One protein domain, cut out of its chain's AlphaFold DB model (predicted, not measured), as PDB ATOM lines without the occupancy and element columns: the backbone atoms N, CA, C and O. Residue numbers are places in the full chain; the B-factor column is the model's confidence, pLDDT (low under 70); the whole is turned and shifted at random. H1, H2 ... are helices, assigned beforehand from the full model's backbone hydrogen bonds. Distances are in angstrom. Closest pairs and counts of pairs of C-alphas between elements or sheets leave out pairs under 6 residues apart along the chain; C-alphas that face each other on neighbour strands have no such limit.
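AT A GLANCE: This is residues 180 to 246 of the 610 residues of an uncharacterized protein of Macrophomina phaseolina (strain MS6) (UniProt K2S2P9). A long, loosely formed helical hairpin: the long helix H2 makes most of the length, H1 folds back beside it the opposite way, and the short helix H3 sits off the end of H2 that is away from the H1 to H2 link. Residues 197 to 203 and 205 to 210, at the linked end of the hairpin, stand free. The printed part has 67 residues, with three named helices in the order H1, H2, H3 and no named strand, and the class is all helix. The whole is extended, a rod spanning 56 by 20 by 12 A, with a radius of gyration of the C-alphas of 17.6 A.

IN THESE COORDINATES: H2, residues 208 to 233, is the longest helix, 37.5 A from C-alpha 208 at (-7.142, 24.829, -32.423) to C-alpha 233 at (-1.678, -1.794, -58.258). H1, residues 180 to 200, measures 29.8 A and begins with C-alpha 180 at (-3.525, 10.620, -55.742). H3, residues 240 to 246, measures 9.9 A and ends with C-alpha 246 at (3.593, -10.360, -65.794).

HOW THE PARTS SIT: H2 and H1 form a helical hairpin and touch, with 4 pairs of C-alphas within 8 A. Their closest C-alphas, those of Gly 180 and Asn 226, are 6.6 A apart. They run opposite ways at a shallow tilt of 22 degrees, with centres 12.5 A apart. H3 is apart from H2 and from H1. In H1, H2 and H3 every O i to N i+4 pair is within hydrogen-bond range.

THE WHOLE: The two C-alphas farthest apart, those of Gly 202 and Arg 246, are 55.8 A apart. The printed part has no cut. The links H1 to H2, of 7 residues, and H2 to H3, of 6, are short but not tight. The mean pLDDT of the printed part is 70.3, and 26 residues are under 70, among them residues 180 to 186 and 229 to 238.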
ATOM      1  N   GLY A 180      -3.745  10.530 -57.186       54.25
ATOM      2  CA  GLY A 180      -3.525  10.620 -55.742       54.25
ATOM      3  C   GLY A 180      -3.535  12.064 -55.234       54.25
ATOM      4  O   GLY A 180      -4.244  12.360 -54.275       54.25
ATOM      5  N   VAL A 181      -2.830  12.968 -55.923       57.25
ATOM      6  CA  VAL A 181      -2.803  14.408 -55.615       57.25
ATOM      7  C   VAL A 181      -4.189  15.034 -55.776       57.25
ATOM      8  O   VAL A 181      -4.621  15.782 -54.907       57.25
ATOM      9  N   ALA A 182      -4.930  14.692 -56.832       53.00
ATOM     10  CA  ALA A 182      -6.291  15.189 -57.039       53.00
ATOM     11  C   ALA A 182      -7.257  14.720 -55.935       53.00
ATOM     12  O   ALA A 182      -8.082  15.499 -55.465       53.00
ATOM     13  N   ARG A 183      -7.137  13.464 -55.478       61.44
ATOM     14  CA  ARG A 183      -7.915  12.945 -54.339       61.44
ATOM     15  C   ARG A 183      -7.555  13.641 -53.033       61.44
ATOM     16  O   ARG A 183      -8.444  13.901 -52.231       61.44
ATOM     17  N   GLN A 184      -6.273  13.931 -52.829       62.66
ATOM     18  CA  GLN A 184      -5.799  14.668 -51.665       62.66
ATOM     19  C   GLN A 184      -6.331  16.105 -51.670       62.66
ATOM     20  O   GLN A 184      -6.940  16.512 -50.693       62.66
ATOM     21  N   ALA A 185      -6.248  16.809 -52.801       56.94
ATOM     22  CA  ALA A 185      -6.802  18.154 -52.955       56.94
ATOM     23  C   ALA A 185      -8.331  18.200 -52.764       56.94
ATOM     24  O   ALA A 185      -8.856  19.139 -52.171       56.94
ATOM     25  N   ALA A 186      -9.059  17.182 -53.239       61.28
ATOM     26  CA  ALA A 186     -10.500  17.067 -53.017       61.28
ATOM     27  C   ALA A 186     -10.841  16.825 -51.535       61.28
ATOM     28  O   ALA A 186     -11.776  17.434 -51.017       61.28
ATOM     29  N   TRP A 187     -10.066  15.979 -50.850       72.19
ATOM     30  CA  TRP A 187     -10.205  15.762 -49.411       72.19
ATOM     31  C   TRP A 187      -9.867  17.027 -48.610       72.19
ATOM     32  O   TRP A 187     -10.633  17.385 -47.718       72.19
ATOM     33  N   ASP A 188      -8.789  17.735 -48.959       68.56
ATOM     34  CA  ASP A 188      -8.404  19.004 -48.332       68.56
ATOM     35  C   ASP A 188      -9.544  20.023 -48.469       68.56
ATOM     36  O   ASP A 188      -9.944  20.644 -47.489       68.56
ATOM     37  N   ALA A 189     -10.144  20.140 -49.658       67.25
ATOM     38  CA  ALA A 189     -11.261  21.049 -49.897       67.25
ATOM     39  C   ALA A 189     -12.518  20.685 -49.086       67.25
ATOM     40  O   ALA A 189     -13.135  21.565 -48.488       67.25
ATOM     41  N   GLU A 190     -12.905  19.406 -49.042       72.25
ATOM     42  CA  GLU A 190     -14.095  18.957 -48.305       72.25
ATOM     43  C   GLU A 190     -13.908  19.082 -46.787       72.25
ATOM     44  O   GLU A 190     -14.804  19.544 -46.076       72.25
ATOM     45  N   THR A 191     -12.727  18.720 -46.292       70.50
ATOM     46  CA  THR A 191     -12.431  18.689 -44.858       70.50
ATOM     47  C   THR A 191     -12.204  20.093 -44.311       70.50
ATOM     48  O   THR A 191     -12.793  20.430 -43.283       70.50
ATOM     49  N   LEU A 192     -11.473  20.955 -45.035       71.81
ATOM     50  CA  LEU A 192     -11.324  22.369 -44.673       71.81
ATOM     51  C   LEU A 192     -12.659  23.115 -44.746       71.81
ATOM     52  O   LEU A 192     -12.949  23.928 -43.871       71.81
ATOM     53  N   ALA A 193     -13.509  22.820 -45.735       72.38
ATOM     54  CA  ALA A 193     -14.849  23.406 -45.807       72.38
ATOM     55  C   ALA A 193     -15.739  22.949 -44.642       72.38
ATOM     56  O   ALA A 193     -16.537  23.734 -44.127       72.38
ATOM     57  N   LYS A 194     -15.611  21.694 -44.201       74.06
ATOM     58  CA  LYS A 194     -16.361  21.162 -43.059       74.06
ATOM     59  C   LYS A 194     -15.895  21.771 -41.737       74.06
ATOM     60  O   LYS A 194     -16.744  22.117 -40.923       74.06
ATOM     61  N   THR A 195     -14.588  21.941 -41.531       69.19
ATOM     62  CA  THR A 195     -14.063  22.628 -40.340       69.19
ATOM     63  C   THR A 195     -14.405  24.114 -40.348       69.19
ATOM     64  O   THR A 195     -14.854  24.621 -39.328       69.19
ATOM     65  N   ALA A 196     -14.308  24.789 -41.498       73.06
ATOM     66  CA  ALA A 196     -14.691  26.195 -41.625       73.06
ATOM     67  C   ALA A 196     -16.178  26.420 -41.305       73.06
ATOM     68  O   ALA A 196     -16.513  27.328 -40.555       73.06
ATOM     69  N   ARG A 197     -17.076  25.543 -41.782       72.56
ATOM     70  CA  ARG A 197     -18.511  25.617 -41.447       72.56
ATOM     71  C   ARG A 197     -18.786  25.444 -39.954       72.56
ATOM     72  O   ARG A 197     -19.610  26.165 -39.407       72.56
ATOM     73  N   LEU A 198     -18.114  24.496 -39.300       73.06
ATOM     74  CA  LEU A 198     -18.293  24.254 -37.864       73.06
ATOM     75  C   LEU A 198     -17.782  25.428 -37.006       73.06
ATOM     76  O   LEU A 198     -18.338  25.688 -35.933       73.06
ATOM     77  N   ASP A 199     -16.775  26.148 -37.505       72.00
ATOM     78  CA  ASP A 199     -16.234  27.363 -36.892       72.00
ATOM     79  C   ASP A 199     -17.158  28.570 -37.097       72.00
ATOM     80  O   ASP A 199     -17.463  29.274 -36.133       72.00
ATOM     81  N   ASP A 200     -17.674  28.762 -38.314       77.81
ATOM     82  CA  ASP A 200     -18.619  29.835 -38.651       77.81
ATOM     83  C   ASP A 200     -19.953  29.697 -37.898       77.81
ATOM     84  O   ASP A 200     -20.564  30.692 -37.503       77.81
ATOM     85  N   GLU A 201     -20.406  28.465 -37.656       81.12
ATOM     86  CA  GLU A 201     -21.613  28.185 -36.874       81.12
ATOM     87  C   GLU A 201     -21.400  28.384 -35.358       81.12
ATOM     88  O   GLU A 201     -22.363  28.354 -34.589       81.12
ATOM     89  N   GLY A 202     -20.154  28.592 -34.904       75.50
ATOM     90  CA  GLY A 202     -19.807  28.707 -33.483       75.50
ATOM     91  C   GLY A 202     -20.107  27.436 -32.679       75.50
ATOM     92  O   GLY A 202     -20.235  27.483 -31.456       75.50
ATOM     93  N   VAL A 203     -20.272  26.306 -33.372       77.62
ATOM     94  CA  VAL A 203     -20.631  25.006 -32.789       77.62
ATOM     95  C   VAL A 203     -19.377  24.261 -32.332       77.62
ATOM     96  O   VAL A 203     -19.439  23.446 -31.405       77.62
ATOM     97  N   ASP A 204     -18.226  24.553 -32.942       77.56
ATOM     98  CA  ASP A 204     -16.974  23.893 -32.607       77.56
ATOM     99  C   ASP A 204     -16.259  24.535 -31.410       77.56
ATOM    100  O   ASP A 204     -15.485  25.483 -31.536       77.56
ATOM    101  N   ASN A 205     -16.492  23.963 -30.227       81.50
ATOM    102  CA  ASN A 205     -15.822  24.357 -28.984       81.50
ATOM    103  C   ASN A 205     -14.421  23.739 -28.814       81.50
ATOM    104  O   ASN A 205     -13.811  23.908 -27.757       81.50
ATOM    105  N   ARG A 206     -13.927  22.976 -29.799       82.12
ATOM    106  CA  ARG A 206     -12.591  22.372 -29.734       82.12
ATOM    107  C   ARG A 206     -11.512  23.445 -29.820       82.12
ATOM    108  O   ARG A 206     -11.652  24.444 -30.525       82.12
ATOM    109  N   THR A 207     -10.408  23.224 -29.119       84.12
ATOM    110  CA  THR A 207      -9.214  24.073 -29.245       84.12
ATOM    111  C   THR A 207      -8.586  23.914 -30.635       84.12
ATOM    112  O   THR A 207      -8.737  22.867 -31.264       84.12
ATOM    113  N   GLU A 208      -7.849  24.919 -31.127       74.69
ATOM    114  CA  GLU A 208      -7.142  24.829 -32.423       74.69
ATOM    115  C   GLU A 208      -6.267  23.568 -32.511       74.69
ATOM    116  O   GLU A 208      -6.309  22.854 -33.508       74.69
ATOM    117  N   SER A 209      -5.585  23.208 -31.418       71.50
ATOM    118  CA  SER A 209      -4.768  21.992 -31.347       71.50
ATOM    119  C   SER A 209      -5.582  20.697 -31.507       71.50
ATOM    120  O   SER A 209      -5.113  19.747 -32.132       71.50
ATOM    121  N   GLU A 210      -6.807  20.637 -30.981       76.75
ATOM    122  CA  GLU A 210      -7.700  19.481 -31.153       76.75
ATOM    123  C   GLU A 210      -8.257  19.400 -32.582       76.75
ATOM    124  O   GLU A 210      -8.431  18.300 -33.119       76.75
ATOM    125  N   LYS A 211      -8.508  20.550 -33.221       77.69
ATOM    126  CA  LYS A 211      -8.921  20.621 -34.630       77.69
ATOM    127  C   LYS A 211      -7.798  20.148 -35.550       77.69
ATOM    128  O   LYS A 211      -8.033  19.276 -36.382       77.69
ATOM    129  N   GLU A 212      -6.578  20.633 -35.333       72.94
ATOM    130  CA  GLU A 212      -5.378  20.198 -36.059       72.94
ATOM    131  C   GLU A 212      -5.107  18.700 -35.884       72.94
ATOM    132  O   GLU A 212      -4.855  18.003 -36.863       72.94
ATOM    133  N   ALA A 213      -5.229  18.170 -34.661       72.56
ATOM    134  CA  ALA A 213      -5.067  16.739 -34.409       72.56
ATOM    135  C   ALA A 213      -6.122  15.894 -35.145       72.56
ATOM    136  O   ALA A 213      -5.800  14.836 -35.688       72.56
ATOM    137  N   THR A 214      -7.370  16.369 -35.203       76.75
ATOM    138  CA  THR A 214      -8.447  15.680 -35.934       76.75
ATOM    139  C   THR A 214      -8.190  15.702 -37.444       76.75
ATOM    140  O   THR A 214      -8.319  14.670 -38.102       76.75
ATOM    141  N   LEU A 215      -7.776  16.854 -37.986       74.94
ATOM    142  CA  LEU A 215      -7.403  17.003 -39.395       74.94
ATOM    143  C   LEU A 215      -6.230  16.089 -39.767       74.94
ATOM    144  O   LEU A 215      -6.285  15.405 -40.786       74.94
ATOM    145  N   ALA A 216      -5.204  16.014 -38.918       69.69
ATOM    146  CA  ALA A 216      -4.064  15.122 -39.107       69.69
ATOM    147  C   ALA A 216      -4.473  13.638 -39.118       69.69
ATOM    148  O   ALA A 216      -3.993  12.861 -39.947       69.69
ATOM    149  N   GLU A 217      -5.382  13.227 -38.228       76.19
ATOM    150  CA  GLU A 217      -5.864  11.844 -38.178       76.19
ATOM    151  C   GLU A 217      -6.678  11.471 -39.428       76.19
ATOM    152  O   GLU A 217      -6.503  10.383 -39.989       76.19
ATOM    153  N   GLU A 218      -7.557  12.362 -39.889       74.69
ATOM    154  CA  GLU A 218      -8.335  12.151 -41.111       74.69
ATOM    155  C   GLU A 218      -7.437  12.143 -42.361       74.69
ATOM    156  O   GLU A 218      -7.558  11.236 -43.191       74.69
ATOM    157  N   PHE A 219      -6.459  13.052 -42.439       71.12
ATOM    158  CA  PHE A 219      -5.460  13.089 -43.510       71.12
ATOM    159  C   PHE A 219      -4.680  11.775 -43.605       71.12
ATOM    160  O   PHE A 219      -4.523  11.177 -44.676       71.12
ATOM    161  N   TYR A 220      -4.231  11.267 -42.459       72.00
ATOM    162  CA  TYR A 220      -3.459  10.036 -42.389       72.00
ATOM    163  C   TYR A 220      -4.259   8.810 -42.866       72.00
ATOM    164  O   TYR A 220      -3.709   7.944 -43.555       72.00
ATOM    165  N   LYS A 221      -5.571   8.751 -42.591       74.62
ATOM    166  CA  LYS A 221      -6.470   7.699 -43.112       74.62
ATOM    167  C   LYS A 221      -6.580   7.743 -44.638       74.62
ATOM    168  O   LYS A 221      -6.575   6.690 -45.290       74.62
ATOM    169  N   VAL A 222      -6.641   8.939 -45.224       70.50
ATOM    170  CA  VAL A 222      -6.660   9.116 -46.685       70.50
ATOM    171  C   VAL A 222      -5.337   8.664 -47.296       70.50
ATOM    172  O   VAL A 222      -5.333   7.847 -48.221       70.50
ATOM    173  N   MET A 223      -4.209   9.090 -46.723       68.50
ATOM    174  CA  MET A 223      -2.874   8.684 -47.168       68.50
ATOM    175  C   MET A 223      -2.663   7.169 -47.090       68.50
ATOM    176  O   MET A 223      -2.129   6.575 -48.026       68.50
ATOM    177  N   GLN A 224      -3.141   6.506 -46.035       73.12
ATOM    178  CA  GLN A 224      -3.108   5.044 -45.951       73.12
ATOM    179  C   GLN A 224      -3.942   4.367 -47.030       73.12
ATOM    180  O   GLN A 224      -3.508   3.375 -47.617       73.12
ATOM    181  N   THR A 225      -5.140   4.885 -47.292       73.88
ATOM    182  CA  THR A 225      -6.032   4.333 -48.314       73.88
ATOM    183  C   THR A 225      -5.391   4.456 -49.696       73.88
ATOM    184  O   THR A 225      -5.351   3.478 -50.449       73.88
ATOM    185  N   ASN A 226      -4.796   5.613 -49.990       68.06
ATOM    186  CA  ASN A 226      -4.059   5.863 -51.224       68.06
ATOM    187  C   ASN A 226      -2.818   4.967 -51.338       68.06
ATOM    188  O   ASN A 226      -2.625   4.319 -52.365       68.06
ATOM    189  N   ALA A 227      -2.021   4.843 -50.273       66.56
ATOM    190  CA  ALA A 227      -0.849   3.971 -50.247       66.56
ATOM    191  C   ALA A 227      -1.229   2.494 -50.438       66.56
ATOM    192  O   ALA A 227      -0.571   1.761 -51.176       66.56
ATOM    193  N   LYS A 228      -2.323   2.038 -49.822       72.94
ATOM    194  CA  LYS A 228      -2.825   0.672 -49.991       72.94
ATOM    195  C   LYS A 228      -3.267   0.410 -51.429       72.94
ATOM    196  O   LYS A 228      -2.871  -0.609 -51.994       72.94
ATOM    197  N   ALA A 229      -4.028   1.326 -52.027       67.69
ATOM    198  CA  ALA A 229      -4.413   1.236 -53.434       67.69
ATOM    199  C   ALA A 229      -3.168   1.187 -54.337       67.69
ATOM    200  O   ALA A 229      -3.045   0.303 -55.186       67.69
ATOM    201  N   PHE A 230      -2.191   2.056 -54.073       66.88
ATOM    202  CA  PHE A 230      -0.917   2.082 -54.779       66.88
ATOM    203  C   PHE A 230      -0.189   0.732 -54.717       66.88
ATOM    204  O   PHE A 230       0.138   0.156 -55.754       66.88
ATOM    205  N   PHE A 231       0.009   0.158 -53.527       65.44
ATOM    206  CA  PHE A 231       0.688  -1.136 -53.378       65.44
ATOM    207  C   PHE A 231      -0.110  -2.314 -53.953       65.44
ATOM    208  O   PHE A 231       0.465  -3.339 -54.341       65.44
ATOM    209  N   GLU A 232      -1.436  -2.201 -54.035       69.94
ATOM    210  CA  GLU A 232      -2.261  -3.197 -54.706       69.94
ATOM    211  C   GLU A 232      -2.066  -3.188 -56.228       69.94
ATOM    212  O   GLU A 232      -1.998  -4.283 -56.813       69.94
ATOM    213  N   HIS A 233      -1.928  -2.002 -56.829       60.16
ATOM    214  CA  HIS A 233      -1.678  -1.794 -58.258       60.16
ATOM    215  C   HIS A 233      -0.212  -2.042 -58.654       60.16
ATOM    216  O   HIS A 233       0.047  -2.681 -59.685       60.16
ATOM    217  N   TYR A 234       0.733  -1.659 -57.796       60.72
ATOM    218  CA  TYR A 234       2.180  -1.776 -57.992       60.72
ATOM    219  C   TYR A 234       2.806  -2.678 -56.930       60.72
ATOM    220  O   TYR A 234       3.492  -2.225 -56.011       60.72
ATOM    221  N   PRO A 235       2.597  -3.998 -57.038       64.94
ATOM    222  CA  PRO A 235       3.205  -4.912 -56.097       64.94
ATOM    223  C   PRO A 235       4.727  -4.923 -56.308       64.94
ATOM    224  O   PRO A 235       5.204  -4.847 -57.445       64.94
ATOM    225  N   ALA A 236       5.486  -5.037 -55.211       65.00
ATOM    226  CA  ALA A 236       6.948  -4.933 -55.205       65.00
ATOM    227  C   ALA A 236       7.617  -5.746 -56.331       65.00
ATOM    228  O   ALA A 236       7.113  -6.804 -56.729       65.00
ATOM    229  N   VAL A 237       8.774  -5.282 -56.817       53.09
ATOM    230  CA  VAL A 237       9.514  -5.848 -57.971       53.09
ATOM    231  C   VAL A 237       9.666  -7.372 -57.899       53.09
ATOM    232  O   VAL A 237       9.489  -8.066 -58.900       53.09
ATOM    233  N   ASN A 238       9.877  -7.904 -56.694       60.06
ATOM    234  CA  ASN A 238      10.079  -9.333 -56.445       60.06
ATOM    235  C   ASN A 238       8.843 -10.069 -55.907       60.06
ATOM    236  O   ASN A 238       8.922 -11.249 -55.572       60.06
ATOM    237  N   SER A 239       7.693  -9.405 -55.828       70.44
ATOM    238  CA  SER A 239       6.470 -10.005 -55.301       70.44
ATOM    239  C   SER A 239       5.910 -11.091 -56.229       70.44
ATOM    240  O   SER A 239       5.930 -10.998 -57.465       70.44
ATOM    241  N   THR A 240       5.319 -12.116 -55.618       72.12
ATOM    242  CA  THR A 240       4.550 -13.157 -56.317       72.12
ATOM    243  C   THR A 240       3.402 -12.555 -57.134       72.12
ATOM    244  O   THR A 240       3.149 -12.998 -58.255       72.12
ATOM    245  N   LYS A 241       2.768 -11.481 -56.635       69.56
ATOM    246  CA  LYS A 241       1.689 -10.749 -57.321       69.56
ATOM    247  C   LYS A 241       2.176 -10.082 -58.619       69.56
ATOM    248  O   LYS A 241       1.515 -10.242 -59.647       69.56
ATOM    249  N   ARG A 242       3.356  -9.435 -58.633       68.44
ATOM    250  CA  ARG A 242       3.957  -8.866 -59.863       68.44
ATOM    251  C   ARG A 242       4.320  -9.952 -60.871       68.44
ATOM    252  O   ARG A 242       4.013  -9.812 -62.054       68.44
ATOM    253  N   ARG A 243       4.914 -11.062 -60.411       71.38
ATOM    254  CA  ARG A 243       5.228 -12.220 -61.270       71.38
ATOM    255  C   ARG A 243       3.964 -12.817 -61.900       71.38
ATOM    256  O   ARG A 243       3.954 -13.052 -63.105       71.38
ATOM    257  N   ARG A 244       2.877 -12.979 -61.132       74.75
ATOM    258  CA  ARG A 244       1.569 -13.457 -61.632       74.75
ATOM    259  C   ARG A 244       0.965 -12.487 -62.655       74.75
ATOM    260  O   ARG A 244       0.486 -12.937 -63.691       74.75
ATOM    261  N   ARG A 245       1.041 -11.167 -62.419       72.38
ATOM    262  CA  ARG A 245       0.581 -10.132 -63.371       72.38
ATOM    263  C   ARG A 245       1.384 -10.157 -64.675       72.38
ATOM    264  O   ARG A 245       0.778 -10.171 -65.740       72.38
ATOM    265  N   ARG A 246       2.722 -10.231 -64.608       74.75
ATOM    266  CA  ARG A 246       3.593 -10.360 -65.794       74.75
ATOM    267  C   ARG A 246       3.304 -11.637 -66.584       74.75
ATOM    268  O   ARG A 246       3.191 -11.569 -67.801       74.75
TER     269      ARG A 246